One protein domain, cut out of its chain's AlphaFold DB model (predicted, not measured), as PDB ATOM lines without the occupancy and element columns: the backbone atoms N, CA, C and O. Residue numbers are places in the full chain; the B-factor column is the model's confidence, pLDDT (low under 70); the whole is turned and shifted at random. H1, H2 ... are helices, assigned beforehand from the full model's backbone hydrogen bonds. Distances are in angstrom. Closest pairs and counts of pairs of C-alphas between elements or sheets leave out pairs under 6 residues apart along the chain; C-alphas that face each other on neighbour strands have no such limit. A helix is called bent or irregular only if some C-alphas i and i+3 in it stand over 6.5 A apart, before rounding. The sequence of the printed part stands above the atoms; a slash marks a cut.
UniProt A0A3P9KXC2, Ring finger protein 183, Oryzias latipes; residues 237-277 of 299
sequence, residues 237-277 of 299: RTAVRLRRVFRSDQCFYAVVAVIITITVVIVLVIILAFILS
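Overview. This is residues 237 to 277 of the 299 residues of the protein "Ring finger protein 183" of Oryzias latipes (UniProt A0A3P9KXC2). A short helix, H1, and a long helix, H2, follow each other end to end with a small step between them, so that the model is a thin rod with no part folded back on another. H2 makes most of the length. The printed part has 41 residues with two named helices, H1 then H2, and no named strand, and its class is all helix. It is extended, with a radius of gyration of the C-alphas of 17.4 A and spans of 58 by 13 by 5 A.

Arrangement. H1, residues 237 to 245, and H2, residues 249 to 277, meet only through their link, a tight one of 3 residues. In both helices every O i to N i+4 pair is within hydrogen-bond range.

Along the chain. H1 begins at C-alpha 237 (110.158, 109.910, 130.863) and is 12.3 A long from first to last C-alpha. H2 begins at C-alpha 249 (114.964, 115.177, 149.512) and ends at C-alpha 277 (95.843, 113.526, 186.654), 41.8 A away. Neither helix is bent.

Size, cuts and confidence. The two C-alphas farthest apart, those of Arg 237 and Ser 277, are 57.7 A apart. Residues 237 to 277 stand free. The printed part has no cut. Its mean pLDDT is 82.4; residues 237 to 249 are under 70.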
ATOM      1  N   ARG A 237     110.302 108.612 130.194       62.00
ATOM      2  CA  ARG A 237     110.158 109.910 130.863       62.00
ATOM      3  C   ARG A 237     109.126 109.914 131.984       62.00
ATOM      4  O   ARG A 237     109.303 110.678 132.928       62.00
ATOM      5  N   THR A 238     108.088 109.080 131.916       59.28
ATOM      6  CA  THR A 238     107.122 108.945 133.019       59.28
ATOM      7  C   THR A 238     107.791 108.312 134.239       59.28
ATOM      8  O   THR A 238     107.751 108.886 135.324       59.28
ATOM      9  N   ALA A 239     108.527 107.214 134.041       58.66
ATOM     10  CA  ALA A 239     109.308 106.559 135.088       58.66
ATOM     11  C   ALA A 239     110.429 107.458 135.644       58.66
ATOM     12  O   ALA A 239     110.664 107.455 136.848       58.66
ATOM     13  N   VAL A 240     111.095 108.266 134.808       56.00
ATOM     14  CA  VAL A 240     112.124 109.222 135.268       56.00
ATOM     15  C   VAL A 240     111.515 110.409 136.022       56.00
ATOM     16  O   VAL A 240     112.120 110.859 136.990       56.00
ATOM     17  N   ARG A 241     110.322 110.900 135.648       56.16
ATOM     18  CA  ARG A 241     109.587 111.894 136.453       56.16
ATOM     19  C   ARG A 241     109.217 111.320 137.817       56.16
ATOM     20  O   ARG A 241     109.551 111.933 138.824       56.16
ATOM     21  N   LEU A 242     108.623 110.126 137.854       58.50
ATOM     22  CA  LEU A 242     108.243 109.458 139.102       58.50
ATOM     23  C   LEU A 242     109.468 109.233 140.008       58.50
ATOM     24  O   LEU A 242     109.489 109.687 141.146       58.50
ATOM     25  N   ARG A 243     110.558 108.665 139.467       55.94
ATOM     26  CA  ARG A 243     111.843 108.505 140.177       55.94
ATOM     27  C   ARG A 243     112.565 109.822 140.503       55.94
ATOM     28  O   ARG A 243     113.553 109.766 141.225       55.94
ATOM     29  N   ARG A 244     112.142 110.977 139.966       53.69
ATOM     30  CA  ARG A 244     112.655 112.305 140.356       53.69
ATOM     31  C   ARG A 244     111.838 112.911 141.502       53.69
ATOM     32  O   ARG A 244     112.440 113.547 142.351       53.69
ATOM     33  N   VAL A 245     110.527 112.663 141.564       54.94
ATOM     34  CA  VAL A 245     109.694 113.010 142.735       54.94
ATOM     35  C   VAL A 245     110.128 112.191 143.956       54.94
ATOM     36  O   VAL A 245     110.363 112.751 145.017       54.94
ATOM     37  N   PHE A 246     110.378 110.889 143.782       52.31
ATOM     38  CA  PHE A 246     110.946 110.025 144.829       52.31
ATOM     39  C   PHE A 246     112.474 110.165 145.021       52.31
ATOM     40  O   PHE A 246     113.106 109.283 145.605       52.31
ATOM     41  N   ARG A 247     113.123 111.224 144.508       60.72
ATOM     42  CA  ARG A 247     114.588 111.360 144.592       60.72
ATOM     43  C   ARG A 247     115.010 112.090 145.862       60.72
ATOM     44  O   ARG A 247     115.264 113.287 145.824       60.72
ATOM     45  N   SER A 248     115.180 111.317 146.934       66.38
ATOM     46  CA  SER A 248     115.764 111.747 148.212       66.38
ATOM     47  C   SER A 248     114.941 112.811 148.945       66.38
ATOM     48  O   SER A 248     114.174 112.480 149.847       66.38
ATOM     49  N   ASP A 249     115.056 114.076 148.551       65.75
ATOM     50  CA  ASP A 249     114.964 115.177 149.512       65.75
ATOM     51  C   ASP A 249     113.518 115.480 149.920       65.75
ATOM     52  O   ASP A 249     113.220 115.570 151.106       65.75
ATOM     53  N   GLN A 250     112.578 115.540 148.968       77.75
ATOM     54  CA  GLN A 250     111.158 115.749 149.291       77.75
ATOM     55  C   GLN A 250     110.571 114.601 150.127       77.75
ATOM     56  O   GLN A 250     109.766 114.848 151.022       77.75
ATOM     57  N   CYS A 251     110.998 113.359 149.887       80.06
ATOM     58  CA  CYS A 251     110.573 112.212 150.689       80.06
ATOM     59  C   CYS A 251     111.216 112.223 152.081       80.06
ATOM     60  O   CYS A 251     110.530 111.947 153.060       80.06
ATOM     61  N   PHE A 252     112.496 112.589 152.178       84.56
ATOM     62  CA  PHE A 252     113.196 112.747 153.452       84.56
ATOM     63  C   PHE A 252     112.538 113.827 154.318       84.56
ATOM     64  O   PHE A 252     112.147 113.540 155.446       84.56
ATOM     65  N   TYR A 253     112.313 115.031 153.780       87.62
ATOM     66  CA  TYR A 253     111.642 116.105 154.516       87.62
ATOM     67  C   TYR A 253     110.188 115.766 154.872       87.62
ATOM     68  O   TYR A 253     109.751 116.118 155.963       87.62
ATOM     69  N   ALA A 254     109.453 115.038 154.021       89.44
ATOM     70  CA  ALA A 254     108.108 114.565 154.357       89.44
ATOM     71  C   ALA A 254     108.114 113.548 155.516       89.44
ATOM     72  O   ALA A 254     107.313 113.673 156.439       89.44
ATOM     73  N   VAL A 255     109.037 112.579 155.514       91.44
ATOM     74  CA  VAL A 255     109.188 111.606 156.613       91.44
ATOM     75  C   VAL A 255     109.624 112.298 157.906       91.44
ATOM     76  O   VAL A 255     109.044 112.040 158.956       91.44
ATOM     77  N   VAL A 256     110.583 113.227 157.840       94.31
ATOM     78  CA  VAL A 256     111.016 114.028 158.997       94.31
ATOM     79  C   VAL A 256     109.865 114.880 159.545       94.31
ATOM     80  O   VAL A 256     109.661 114.904 160.754       94.31
ATOM     81  N   ALA A 257     109.063 115.514 158.684       94.50
ATOM     82  CA  ALA A 257     107.886 116.270 159.109       94.50
ATOM     83  C   ALA A 257     106.836 115.381 159.798       94.50
ATOM     84  O   ALA A 257     106.314 115.772 160.838       94.50
ATOM     85  N   VAL A 258     106.570 114.176 159.277       96.50
ATOM     86  CA  VAL A 258     105.662 113.197 159.908       96.50
ATOM     87  C   VAL A 258     106.192 112.724 161.266       96.50
ATOM     88  O   VAL A 258     105.423 112.613 162.217       96.50
ATOM     89  N   ILE A 259     107.501 112.495 161.404       96.88
ATOM     90  CA  ILE A 259     108.109 112.155 162.700       96.88
ATOM     91  C   ILE A 259     107.932 113.312 163.696       96.88
ATOM     92  O   ILE A 259     107.545 113.073 164.837       96.88
ATOM     93  N   ILE A 260     108.155 114.560 163.267       97.31
ATOM     94  CA  ILE A 260     107.999 115.755 164.112       97.31
ATOM     95  C   ILE A 260     106.535 115.972 164.528       97.31
ATOM     96  O   ILE A 260     106.281 116.299 165.686       97.31
ATOM     97  N   THR A 261     105.552 115.772 163.644       97.88
ATOM     98  CA  THR A 261     104.139 115.903 164.044       97.88
ATOM     99  C   THR A 261     103.723 114.804 165.017       97.88
ATOM    100  O   THR A 261     103.029 115.098 165.988       97.88
ATOM    101  N   ILE A 262     104.196 113.566 164.830       97.88
ATOM    102  CA  ILE A 262     103.942 112.460 165.765       97.88
ATOM    103  C   ILE A 262     104.553 112.748 167.145       97.88
ATOM    104  O   ILE A 262     103.861 112.589 168.149       97.88
ATOM    105  N   THR A 263     105.807 113.212 167.232       98.06
ATOM    106  CA  THR A 263     106.425 113.516 168.537       98.06
ATOM    107  C   THR A 263     105.752 114.694 169.240       98.06
ATOM    108  O   THR A 263     105.516 114.608 170.443       98.06
ATOM    109  N   VAL A 264     105.362 115.748 168.514       98.19
ATOM    110  CA  VAL A 264     104.593 116.872 169.083       98.19
ATOM    111  C   VAL A 264     103.236 116.405 169.617       98.19
ATOM    112  O   VAL A 264     102.878 116.760 170.739       98.19
ATOM    113  N   VAL A 265     102.498 115.570 168.876       98.12
ATOM    114  CA  VAL A 265     101.212 115.018 169.342       98.12
ATOM    115  C   VAL A 265     101.394 114.153 170.593       98.12
ATOM    116  O   VAL A 265     100.638 114.315 171.548       98.12
ATOM    117  N   ILE A 266     102.417 113.292 170.642       97.56
ATOM    118  CA  ILE A 266     102.716 112.468 171.826       97.56
ATOM    119  C   ILE A 266     103.034 113.347 173.046       97.56
ATOM    120  O   ILE A 266     102.483 113.120 174.120       97.56
ATOM    121  N   VAL A 267     103.869 114.380 172.887       97.62
ATOM    122  CA  VAL A 267     104.207 115.317 173.975       97.62
ATOM    123  C   VAL A 267     102.966 116.063 174.474       97.62
ATOM    124  O   VAL A 267     102.766 116.160 175.684       97.62
ATOM    125  N   LEU A 268     102.091 116.530 173.577       97.44
ATOM    126  CA  LEU A 268     100.832 117.181 173.957       97.44
ATOM    127  C   LEU A 268      99.892 116.231 174.715       97.44
ATOM    128  O   LEU A 268      99.320 116.632 175.725       97.44
ATOM    129  N   VAL A 269      99.768 114.970 174.289       97.69
ATOM    130  CA  VAL A 269      98.962 113.955 174.995       97.69
ATOM    131  C   VAL A 269      99.514 113.676 176.398       97.69
ATOM    132  O   VAL A 269      98.735 113.602 177.346       97.69
ATOM    133  N   ILE A 270     100.840 113.590 176.563       96.75
ATOM    134  CA  ILE A 270     101.483 113.412 177.876       96.75
ATOM    135  C   ILE A 270     101.213 114.616 178.794       96.75
ATOM    136  O   ILE A 270     100.849 114.431 179.955       96.75
ATOM    137  N   ILE A 271     101.331 115.845 178.278       96.88
ATOM    138  CA  ILE A 271     101.042 117.075 179.035       96.88
ATOM    139  C   ILE A 271      99.569 117.119 179.467       96.88
ATOM    140  O   ILE A 271      99.279 117.380 180.634       96.88
ATOM    141  N   LEU A 272      98.634 116.812 178.561       95.44
ATOM    142  CA  LEU A 272      97.203 116.769 178.875       95.44
ATOM    143  C   LEU A 272      96.878 115.690 179.917       95.44
ATOM    144  O   LEU A 272      96.137 115.962 180.859       95.44
ATOM    145  N   ALA A 273      97.472 114.498 179.808       94.69
ATOM    146  CA  ALA A 273      97.308 113.432 180.796       94.69
ATOM    147  C   ALA A 273      97.842 113.837 182.183       94.69
ATOM    148  O   ALA A 273      97.196 113.554 183.194       94.69
ATOM    149  N   PHE A 274      98.977 114.541 182.249       94.88
ATOM    150  CA  PHE A 274      99.527 115.060 183.504       94.88
ATOM    151  C   PHE A 274      98.624 116.130 184.139       94.88
ATOM    152  O   PHE A 274      98.364 116.073 185.342       94.88
ATOM    153  N   ILE A 275      98.091 117.065 183.341       93.81
ATOM    154  CA  ILE A 275      97.140 118.093 183.806       93.81
ATOM    155  C   ILE A 275      95.858 117.445 184.342       93.81
ATOM    156  O   ILE A 275      95.419 117.777 185.441       93.81
ATOM    157  N   LEU A 276      95.280 116.486 183.610       89.31
ATOM    158  CA  LEU A 276      94.084 115.760 184.047       89.31
ATOM    159  C   LEU A 276      94.333 114.992 185.352       89.31
ATOM    160  O   LEU A 276      93.546 115.121 186.286       89.31
ATOM    161  N   SER A 277      95.457 114.275 185.448       86.62
ATOM    162  CA  SER A 277      95.843 113.526 186.654       86.62
ATOM    163  C   SER A 277      96.025 114.447 187.869       86.62
ATOM    164  O   SER A 277      95.536 114.154 188.961       86.62
TER     165      SER A 277